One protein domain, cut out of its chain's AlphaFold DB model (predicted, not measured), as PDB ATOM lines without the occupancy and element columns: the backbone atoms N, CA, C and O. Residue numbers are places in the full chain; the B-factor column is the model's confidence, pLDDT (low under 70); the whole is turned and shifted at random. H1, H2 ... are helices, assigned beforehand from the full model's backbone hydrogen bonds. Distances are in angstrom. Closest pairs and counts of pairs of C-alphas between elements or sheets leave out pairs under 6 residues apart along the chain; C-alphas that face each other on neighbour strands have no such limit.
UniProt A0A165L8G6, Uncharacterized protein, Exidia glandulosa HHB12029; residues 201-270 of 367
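Overview. This is residues 201 to 270 of the 367 residues of an uncharacterized protein of Exidia glandulosa HHB12029 (UniProt A0A165L8G6). Two helices, H2 and H3, meet near their ends as a wide V, and the shorter helix H4 sits in its opening, packing on both arms. The small helix H1 packs on H4 near H4's last residues, and a long link without named elements, residues 244 to 256, folds back from the far end of H3 to the start of H4. The printed part has 70 residues with four named helices, in the order H1, H2, H3, H4, and no named strand; its class is all helix. It is compact, with a radius of gyration of the C-alphas of 12.7 A, and its C-alphas span 36 by 25 by 16 A.

Along the chain. Find C-alpha 201 at (-4.974, -17.413, -30.426); here H1 begins, residues 201 to 205, 6.4 A from first to last C-alpha. After a tight link, H2 takes residues 208 to 220 and runs 18.1 A. A second tight link leads to H3, residues 224 to 243, the longest helix: start at C-alpha 224 at (9.787, -37.072, -24.250) and follow it for 28.1 A. After the long link, read H4 from residue 257 to residue 266, 14.4 A long, ending at C-alpha 266 at (-6.426, -22.758, -23.659).

Arrangement. Begin with H4, the hub, which touches the three other helices. H4 touches H3 at residues 229 to 237 of H3 alone; look at the C-alphas of Ala 233 and Asp 259, the closest, 6.1 A apart. The lines of H3 and H4 are about perpendicular, at 85 degrees. H2 touches H4, closest at the C-alphas of Val 215 and Lys 257, 6.2 A apart, at a steep tilt of 58 degrees, opposite ways. H1 touches H4, with the C-alphas of Leu 204 and Asp 265 closest at 6.3 A. H2 and H3 only just touch, with 3 pairs of C-alphas within 8 A, the closest being Leu 218 and Ala 226 at 5.6 A; their lines are about perpendicular, at 83 degrees. H1 and H2 are close but not clearly touching, and H1 and H3 are apart. In H1, H2, H3 and H4, every O i to N i+4 pair is within hydrogen-bond range.

Size, cuts and confidence. The two C-alphas farthest apart are those of Leu 205 and Val 250, 37.6 A. Residues 205 to 210, of which 208 to 210 belong to H2, stand free. The printed part has no cut, and the link from H3 to H4, 13 residues, is the long one. In the B-factor column the mean pLDDT of the printed part is 87.6, and of H3 80; residue 225 is under 70.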
ATOM      1  N   ARG A 201      -4.204 -18.131 -29.392       96.69
ATOM      2  CA  ARG A 201      -4.974 -17.413 -30.426       96.69
ATOM      3  C   ARG A 201      -4.589 -17.852 -31.843       96.69
ATOM      4  O   ARG A 201      -5.457 -18.102 -32.675       96.69
ATOM      5  N   GLU A 202      -3.296 -18.026 -32.100       96.75
ATOM      6  CA  GLU A 202      -2.762 -18.442 -33.401       96.75
ATOM      7  C   GLU A 202      -3.108 -19.900 -33.699       96.75
ATOM      8  O   GLU A 202      -3.445 -20.264 -34.830       96.75
ATOM      9  N   TRP A 203      -3.069 -20.741 -32.665       96.94
ATOM     10  CA  TRP A 203      -3.545 -22.113 -32.723       96.94
ATOM     11  C   TRP A 203      -5.045 -22.181 -33.019       96.94
ATOM     12  O   TRP A 203      -5.468 -22.966 -33.872       96.94
ATOM     13  N   LEU A 204      -5.860 -21.343 -32.376       96.81
ATOM     14  CA  LEU A 204      -7.304 -21.305 -32.590       96.81
ATOM     15  C   LEU A 204      -7.659 -20.925 -34.033       96.81
ATOM     16  O   LEU A 204      -8.583 -21.532 -34.588       96.81
ATOM     17  N   LEU A 205      -6.873 -20.045 -34.667       96.50
ATOM     18  CA  LEU A 205      -7.008 -19.696 -36.085       96.50
ATOM     19  C   LEU A 205      -6.771 -20.891 -37.030       96.50
ATOM     20  O   LEU A 205      -7.332 -20.916 -38.130       96.50
ATOM     21  N   GLN A 206      -6.043 -21.935 -36.615       97.00
ATOM     22  CA  GLN A 206      -5.745 -23.110 -37.453       97.00
ATOM     23  C   GLN A 206      -6.974 -23.968 -37.753       97.00
ATOM     24  O   GLN A 206      -7.824 -24.190 -36.886       97.00
ATOM     25  N   SER A 207      -7.053 -24.512 -38.969       96.88
ATOM     26  CA  SER A 207      -8.179 -25.355 -39.382       96.88
ATOM     27  C   SER A 207      -8.346 -26.586 -38.483       96.88
ATOM     28  O   SER A 207      -7.385 -27.156 -37.962       96.88
ATOM     29  N   GLU A 208      -9.588 -27.047 -38.341       97.12
ATOM     30  CA  GLU A 208      -9.925 -28.211 -37.513       97.12
ATOM     31  C   GLU A 208      -9.161 -29.474 -37.925       97.12
ATOM     32  O   GLU A 208      -8.762 -30.282 -37.081       97.12
ATOM     33  N   GLN A 209      -8.889 -29.619 -39.224       96.50
ATOM     34  CA  GLN A 209      -8.120 -30.734 -39.756       96.50
ATOM     35  C   GLN A 209      -6.650 -30.684 -39.308       96.50
ATOM     36  O   GLN A 209      -6.113 -31.714 -38.896       96.50
ATOM     37  N   VAL A 210      -6.020 -29.500 -39.319       96.81
ATOM     38  CA  VAL A 210      -4.649 -29.307 -38.809       96.81
ATOM     39  C   VAL A 210      -4.601 -29.617 -37.315       96.81
ATOM     40  O   VAL A 210      -3.732 -30.376 -36.875       96.81
ATOM     41  N   LYS A 211      -5.572 -29.107 -36.542       97.44
ATOM     42  CA  LYS A 211      -5.660 -29.365 -35.098       97.44
ATOM     43  C   LYS A 211      -5.771 -30.857 -34.793       97.44
ATOM     44  O   LYS A 211      -5.004 -31.397 -33.994       97.44
ATOM     45  N   LYS A 212      -6.678 -31.548 -35.488       96.81
ATOM     46  CA  LYS A 212      -6.881 -32.997 -35.371       96.81
ATOM     47  C   LYS A 212      -5.614 -33.786 -35.708       96.81
ATOM     48  O   LYS A 212      -5.209 -34.632 -34.910       96.81
ATOM     49  N   ASP A 213      -4.976 -33.501 -36.845       95.94
ATOM     50  CA  ASP A 213      -3.774 -34.216 -37.299       95.94
ATOM     51  C   ASP A 213      -2.589 -33.999 -36.341       95.94
ATOM     52  O   ASP A 213      -1.794 -34.916 -36.100       95.94
ATOM     53  N   ARG A 214      -2.487 -32.806 -35.743       94.75
ATOM     54  CA  ARG A 214      -1.483 -32.470 -34.726       94.75
ATOM     55  C   ARG A 214      -1.690 -33.217 -33.422       94.75
ATOM     56  O   ARG A 214      -0.770 -33.898 -32.968       94.75
ATOM     57  N   VAL A 215      -2.890 -33.136 -32.858       95.06
ATOM     58  CA  VAL A 215      -3.256 -33.822 -31.613       95.06
ATOM     59  C   VAL A 215      -3.095 -35.334 -31.772       95.06
ATOM     60  O   VAL A 215      -2.509 -36.002 -30.922       95.06
ATOM     61  N   GLU A 216      -3.548 -35.891 -32.896       94.25
ATOM     62  CA  GLU A 216      -3.393 -37.314 -33.178       94.25
ATOM     63  C   GLU A 216      -1.924 -37.723 -33.296       94.25
ATOM     64  O   GLU A 216      -1.521 -38.749 -32.741       94.25
ATOM     65  N   SER A 217      -1.111 -36.921 -33.987       90.62
ATOM     66  CA  SER A 217       0.325 -37.163 -34.070       90.62
ATOM     67  C   SER A 217       1.004 -37.074 -32.706       90.62
ATOM     68  O   SER A 217       1.966 -37.806 -32.479       90.62
ATOM     69  N   LEU A 218       0.540 -36.202 -31.810       89.06
ATOM     70  CA  LEU A 218       1.111 -36.057 -30.475       89.06
ATOM     71  C   LEU A 218       0.808 -37.270 -29.597       89.06
ATOM     72  O   LEU A 218       1.714 -37.818 -28.981       89.06
ATOM     73  N   VAL A 219      -0.443 -37.736 -29.596       88.94
ATOM     74  CA  VAL A 219      -0.863 -38.899 -28.797       88.94
ATOM     75  C   VAL A 219      -0.208 -40.193 -29.290       88.94
ATOM     76  O   VAL A 219       0.169 -41.042 -28.487       88.94
ATOM     77  N   LYS A 220      -0.025 -40.353 -30.608       88.31
ATOM     78  CA  LYS A 220       0.636 -41.541 -31.179       88.31
ATOM     79  C   LYS A 220       2.134 -41.604 -30.876       88.31
ATOM     80  O   LYS A 220       2.710 -42.690 -30.865       88.31
ATOM     81  N   ARG A 221       2.787 -40.455 -30.699       82.31
ATOM     82  CA  ARG A 221       4.237 -40.375 -30.507       82.31
ATOM     83  C   ARG A 221       4.584 -40.542 -29.030       82.31
ATOM     84  O   ARG A 221       4.040 -39.861 -28.174       82.31
ATOM     85  N   LYS A 222       5.566 -41.397 -28.743       75.62
ATOM     86  CA  LYS A 222       6.108 -41.619 -27.389       75.62
ATOM     87  C   LYS A 222       7.352 -40.767 -27.088       75.62
ATOM     88  O   LYS A 222       8.173 -41.150 -26.265       75.62
ATOM     89  N   TYR A 223       7.553 -39.649 -27.791       71.94
ATOM     90  CA  TYR A 223       8.722 -38.788 -27.558       71.94
ATOM     91  C   TYR A 223       8.604 -38.050 -26.222       71.94
ATOM     92  O   TYR A 223       7.498 -37.666 -25.851       71.94
ATOM     93  N   LYS A 224       9.735 -37.781 -25.547       74.38
ATOM     94  CA  LYS A 224       9.787 -37.072 -24.250       74.38
ATOM     95  C   LYS A 224       8.924 -35.801 -24.234       74.38
ATOM     96  O   LYS A 224       8.131 -35.630 -23.321       74.38
ATOM     97  N   THR A 225       8.971 -34.977 -25.282       68.56
ATOM     98  CA  THR A 225       8.166 -33.745 -25.357       68.56
ATOM     99  C   THR A 225       6.669 -34.009 -25.505       68.56
ATOM    100  O   THR A 225       5.860 -33.355 -24.861       68.56
ATOM    101  N   ALA A 226       6.282 -35.025 -26.282       73.00
ATOM    102  CA  ALA A 226       4.885 -35.453 -26.365       73.00
ATOM    103  C   ALA A 226       4.389 -36.007 -25.024       73.00
ATOM    104  O   ALA A 226       3.265 -35.734 -24.618       73.00
ATOM    105  N   LEU A 227       5.252 -36.742 -24.317       77.44
ATOM    106  CA  LEU A 227       4.987 -37.214 -22.965       77.44
ATOM    107  C   LEU A 227       4.913 -36.057 -21.966       77.44
ATOM    108  O   LEU A 227       4.116 -36.150 -21.048       77.44
ATOM    109  N   SER A 228       5.684 -34.981 -22.138       77.94
ATOM    110  CA  SER A 228       5.601 -33.782 -21.295       77.94
ATOM    111  C   SER A 228       4.242 -33.108 -21.435       77.94
ATOM    112  O   SER A 228       3.554 -32.935 -20.437       77.94
ATOM    113  N   VAL A 229       3.799 -32.860 -22.673       75.38
ATOM    114  CA  VAL A 229       2.462 -32.305 -22.948       75.38
ATOM    115  C   VAL A 229       1.364 -33.214 -22.384       75.38
ATOM    116  O   VAL A 229       0.396 -32.755 -21.779       75.38
ATOM    117  N   GLN A 230       1.520 -34.535 -22.526       75.12
ATOM    118  CA  GLN A 230       0.584 -35.495 -21.942       75.12
ATOM    119  C   GLN A 230       0.611 -35.459 -20.407       75.12
ATOM    120  O   GLN A 230      -0.444 -35.416 -19.783       75.12
ATOM    121  N   LYS A 231       1.789 -35.442 -19.780       81.75
ATOM    122  CA  LYS A 231       1.943 -35.351 -18.323       81.75
ATOM    123  C   LYS A 231       1.346 -34.052 -17.785       81.75
ATOM    124  O   LYS A 231       0.636 -34.112 -16.785       81.75
ATOM    125  N   GLY A 232       1.564 -32.923 -18.459       79.81
ATOM    126  CA  GLY A 232       0.952 -31.635 -18.133       79.81
ATOM    127  C   GLY A 232      -0.573 -31.717 -18.165       79.81
ATOM    128  O   GLY A 232      -1.236 -31.429 -17.165       79.81
ATOM    129  N   ALA A 233      -1.137 -32.238 -19.259       77.19
ATOM    130  CA  ALA A 233      -2.580 -32.455 -19.380       77.19
ATOM    131  C   ALA A 233      -3.121 -33.413 -18.300       77.19
ATOM    132  O   ALA A 233      -4.180 -33.171 -17.716       77.19
ATOM    133  N   GLY A 234      -2.377 -34.474 -17.981       79.38
ATOM    134  CA  GLY A 234      -2.704 -35.432 -16.925       79.38
ATOM    135  C   GLY A 234      -2.692 -34.811 -15.525       79.38
ATOM    136  O   GLY A 234      -3.636 -35.032 -14.767       79.38
ATOM    137  N   LYS A 235      -1.680 -33.995 -15.194       82.94
ATOM    138  CA  LYS A 235      -1.581 -33.257 -13.921       82.94
ATOM    139  C   LYS A 235      -2.773 -32.315 -13.747       82.94
ATOM    140  O   LYS A 235      -3.409 -32.329 -12.700       82.94
ATOM    141  N   ARG A 236      -3.145 -31.568 -14.791       81.06
ATOM    142  CA  ARG A 236      -4.309 -30.661 -14.756       81.06
ATOM    143  C   ARG A 236      -5.626 -31.411 -14.576       81.06
ATOM    144  O   ARG A 236      -6.461 -31.025 -13.764       81.06
ATOM    145  N   LYS A 237      -5.814 -32.513 -15.303       81.44
ATOM    146  CA  LYS A 237      -7.006 -33.355 -15.154       81.44
ATOM    147  C   LYS A 237      -7.095 -33.974 -13.761       81.44
ATOM    148  O   LYS A 237      -8.186 -34.057 -13.209       81.44
ATOM    149  N   ARG A 238      -5.954 -34.364 -13.186       84.19
ATOM    150  CA  ARG A 238      -5.855 -34.833 -11.803       84.19
ATOM    151  C   ARG A 238      -6.285 -33.750 -10.809       84.19
ATOM    152  O   ARG A 238      -7.168 -34.032 -10.013       84.19
ATOM    153  N   LEU A 239      -5.772 -32.524 -10.931       85.06
ATOM    154  CA  LEU A 239      -6.175 -31.391 -10.080       85.06
ATOM    155  C   LEU A 239      -7.685 -31.105 -10.170       85.06
ATOM    156  O   LEU A 239      -8.345 -30.890  -9.160       85.06
ATOM    157  N   LYS A 240      -8.281 -31.178 -11.369       85.12
ATOM    158  CA  LYS A 240      -9.744 -31.040 -11.535       85.12
ATOM    159  C   LYS A 240     -10.531 -32.170 -10.855       85.12
ATOM    160  O   LYS A 240     -11.633 -31.941 -10.359       85.12
ATOM    161  N   LEU A 241      -9.997 -33.392 -10.844       85.69
ATOM    162  CA  LEU A 241     -10.607 -34.526 -10.142       85.69
ATOM    163  C   LEU A 241     -10.482 -34.375  -8.619       85.69
ATOM    164  O   LEU A 241     -11.478 -34.573  -7.930       85.69
ATOM    165  N   GLU A 242      -9.319 -33.942  -8.123       88.75
ATOM    166  CA  GLU A 242      -9.080 -33.619  -6.706       88.75
ATOM    167  C   GLU A 242     -10.059 -32.545  -6.221       88.75
ATOM    168  O   GLU A 242     -10.806 -32.778  -5.273       88.75
ATOM    169  N   ASN A 243     -10.167 -31.430  -6.950       89.69
ATOM    170  CA  ASN A 243     -11.073 -30.329  -6.606       89.69
ATOM    171  C   ASN A 243     -12.562 -30.708  -6.678       89.69
ATOM    172  O   ASN A 243     -13.394 -30.030  -6.085       89.69
ATOM    173  N   SER A 244     -12.919 -31.775  -7.401       90.88
ATOM    174  CA  SER A 244     -14.299 -32.287  -7.455       90.88
ATOM    175  C   SER A 244     -14.573 -33.411  -6.451       90.88
ATOM    176  O   SER A 244     -15.656 -33.997  -6.485       90.88
ATOM    177  N   GLY A 245     -13.607 -33.749  -5.587       90.06
ATOM    178  CA  GLY A 245     -13.723 -34.834  -4.607       90.06
ATOM    179  C   GLY A 245     -13.783 -36.234  -5.230       90.06
ATOM    180  O   GLY A 245     -14.169 -37.196  -4.567       90.06
ATOM    181  N   ARG A 246     -13.438 -36.378  -6.516       84.88
ATOM    182  CA  ARG A 246     -13.469 -37.668  -7.216       84.88
ATOM    183  C   ARG A 246     -12.173 -38.432  -6.972       84.88
ATOM    184  O   ARG A 246     -11.083 -37.877  -7.080       84.88
ATOM    185  N   ALA A 247     -12.289 -39.734  -6.716       82.69
ATOM    186  CA  ALA A 247     -11.133 -40.603  -6.516       82.69
ATOM    187  C   ALA A 247     -10.203 -40.604  -7.742       82.69
ATOM    188  O   ALA A 247     -10.640 -40.783  -8.883       82.69
ATOM    189  N   ILE A 248      -8.901 -40.442  -7.499       82.38
ATOM    190  CA  ILE A 248      -7.874 -40.484  -8.539       82.38
ATOM    191  C   ILE A 248      -7.363 -41.918  -8.673       82.38
ATOM    192  O   ILE A 248      -6.994 -42.538  -7.675       82.38
ATOM    193  N   PRO A 249      -7.269 -42.463  -9.893       83.25
ATOM    194  CA  PRO A 249      -6.679 -43.778 -10.095       83.25
ATOM    195  C   PRO A 249      -5.181 -43.799  -9.739       83.25
ATOM    196  O   PRO A 249      -4.410 -42.949 -10.182       83.25
ATOM    197  N   VAL A 250      -4.749 -44.856  -9.037       75.06
ATOM    198  CA  VAL A 250      -3.345 -45.095  -8.621       75.06
ATOM    199  C   VAL A 250      -2.371 -45.116  -9.807       75.06
ATOM    200  O   VAL A 250      -1.215 -44.729  -9.684       75.06
ATOM    201  N   ARG A 251      -2.834 -45.540 -10.990       80.75
ATOM    202  CA  ARG A 251      -2.018 -45.637 -12.216       80.75
ATOM    203  C   ARG A 251      -1.893 -44.321 -12.994       80.75
ATOM    204  O   ARG A 251      -1.402 -44.328 -14.121       80.75
ATOM    205  N   GLY A 252      -2.332 -43.208 -12.410       79.50
ATOM    206  CA  GLY A 252      -2.399 -41.916 -13.081       79.50
ATOM    207  C   GLY A 252      -3.617 -41.793 -13.995       79.50
ATOM    208  O   GLY A 252      -4.321 -42.760 -14.295       79.50
ATOM    209  N   VAL A 253      -3.889 -40.562 -14.422       80.06
ATOM    210  CA  VAL A 253      -5.065 -40.248 -15.233       80.06
ATOM    211  C   VAL A 253      -4.737 -40.461 -16.715       80.06
ATOM    212  O   VAL A 253      -3.797 -39.840 -17.216       80.06
ATOM    213  N   PRO A 254      -5.494 -41.298 -17.452       84.19
ATOM    214  CA  PRO A 254      -5.273 -41.469 -18.879       84.19
ATOM    215  C   PRO A 254      -5.551 -40.155 -19.618       84.19
ATOM    216  O   PRO A 254      -6.611 -39.534 -19.462       84.19
ATOM    217  N   VAL A 255      -4.580 -39.754 -20.438       86.12
ATOM    218  CA  VAL A 255      -4.630 -38.542 -21.256       86.12
ATOM    219  C   VAL A 255      -5.288 -38.877 -22.585       86.12
ATOM    220  O   VAL A 255      -4.809 -39.723 -23.342       86.12
ATOM    221  N   THR A 256      -6.406 -38.222 -22.874       91.12
ATOM    222  CA  THR A 256      -7.142 -38.399 -24.127       91.12
ATOM    223  C   THR A 256      -6.703 -37.375 -25.176       91.12
ATOM    224  O   THR A 256      -6.079 -36.359 -24.869       91.12
ATOM    225  N   LYS A 257      -7.075 -37.603 -26.444       94.19
ATOM    226  CA  LYS A 257      -6.902 -36.600 -27.512       94.19
ATOM    227  C   LYS A 257      -7.605 -35.278 -27.167       94.19
ATOM    228  O   LYS A 257      -7.088 -34.218 -27.496       94.19
ATOM    229  N   GLN A 258      -8.761 -35.347 -26.508       94.69
ATOM    230  CA  GLN A 258      -9.526 -34.168 -26.112       94.69
ATOM    231  C   GLN A 258      -8.812 -33.370 -25.017       94.69
ATOM    232  O   GLN A 258      -8.785 -32.150 -25.104       94.69
ATOM    233  N   ASP A 259      -8.167 -34.044 -24.059       89.69
ATOM    234  CA  ASP A 259      -7.387 -33.381 -23.003       89.69
ATOM    235  C   ASP A 259      -6.203 -32.595 -23.594       89.69
ATOM    236  O   ASP A 259      -5.978 -31.439 -23.241       89.69
ATOM    237  N   VAL A 260      -5.478 -33.198 -24.546       92.75
ATOM    238  CA  VAL A 260      -4.377 -32.534 -25.270       92.75
ATOM    239  C   VAL A 260      -4.887 -31.351 -26.087       92.75
ATOM    240  O   VAL A 260      -4.276 -30.288 -26.087       92.75
ATOM    241  N   ARG A 261      -5.998 -31.538 -26.807       95.88
ATOM    242  CA  ARG A 261      -6.597 -30.482 -27.620       95.88
ATOM    243  C   ARG A 261      -7.025 -29.295 -26.759       95.88
ATOM    244  O   ARG A 261      -6.659 -28.177 -27.082       95.88
ATOM    245  N   ALA A 262      -7.743 -29.556 -25.668       94.50
ATOM    246  CA  ALA A 262      -8.197 -28.522 -24.748       94.50
ATOM    247  C   ALA A 262      -7.017 -27.727 -24.180       94.50
ATOM    248  O   ALA A 262      -7.091 -26.510 -24.135       94.50
ATOM    249  N   ALA A 263      -5.916 -28.398 -23.830       92.88
ATOM    250  CA  ALA A 263      -4.716 -27.728 -23.337       92.88
ATOM    251  C   ALA A 263      -4.051 -26.802 -24.376       92.88
ATOM    252  O   ALA A 263      -3.513 -25.767 -24.008       92.88
ATOM    253  N   LEU A 264      -4.087 -27.156 -25.666       95.06
ATOM    254  CA  LEU A 264      -3.608 -26.274 -26.741       95.06
ATOM    255  C   LEU A 264      -4.586 -25.123 -27.011       95.06
ATOM    256  O   LEU A 264      -4.162 -24.002 -27.266       95.06
ATOM    257  N   ASP A 265      -5.891 -25.397 -26.947       96.56
ATOM    258  CA  ASP A 265      -6.942 -24.395 -27.148       96.56
ATOM    259  C   ASP A 265      -6.923 -23.325 -26.034       96.56
ATOM    260  O   ASP A 265      -7.187 -22.159 -26.316       96.56
ATOM    261  N   THR A 266      -6.571 -23.693 -24.792       95.75
ATOM    262  CA  THR A 266      -6.426 -22.758 -23.659       95.75
ATOM    263  C   THR A 266      -5.056 -22.089 -23.573       95.75
ATOM    264  O   THR A 266      -4.925 -21.093 -22.867       95.75
ATOM    265  N   GLY A 267      -4.039 -22.613 -24.265       94.44
ATOM    266  CA  GLY A 267      -2.651 -22.168 -24.107       94.44
ATOM    267  C   GLY A 267      -1.956 -22.715 -22.859       94.44
ATOM    268  O   GLY A 267      -0.908 -22.217 -22.476       94.44
ATOM    269  N   ASP A 268      -2.486 -23.757 -22.215       90.50
ATOM    270  CA  ASP A 268      -1.745 -24.454 -21.152       90.50
ATOM    271  C   ASP A 268      -0.528 -25.211 -21.710       90.50
ATOM    272  O   ASP A 268       0.399 -25.566 -20.982       90.50
ATOM    273  N   GLU A 269      -0.569 -25.531 -23.002       91.06
ATOM    274  CA  GLU A 269       0.494 -26.183 -23.756       91.06
ATOM    275  C   GLU A 269       0.698 -25.427 -25.060       91.06
ATOM    276  O   GLU A 269      -0.251 -24.918 -25.653       91.06
ATOM    277  N   HIS A 270       1.937 -25.411 -25.539       92.88
ATOM    278  CA  HIS A 270       2.302 -24.681 -26.742       92.88
ATOM    279  C   HIS A 270       3.072 -25.575 -27.707       92.88
ATOM    280  O   HIS A 270       3.749 -26.535 -27.326       92.88
TER     281      HIS A 270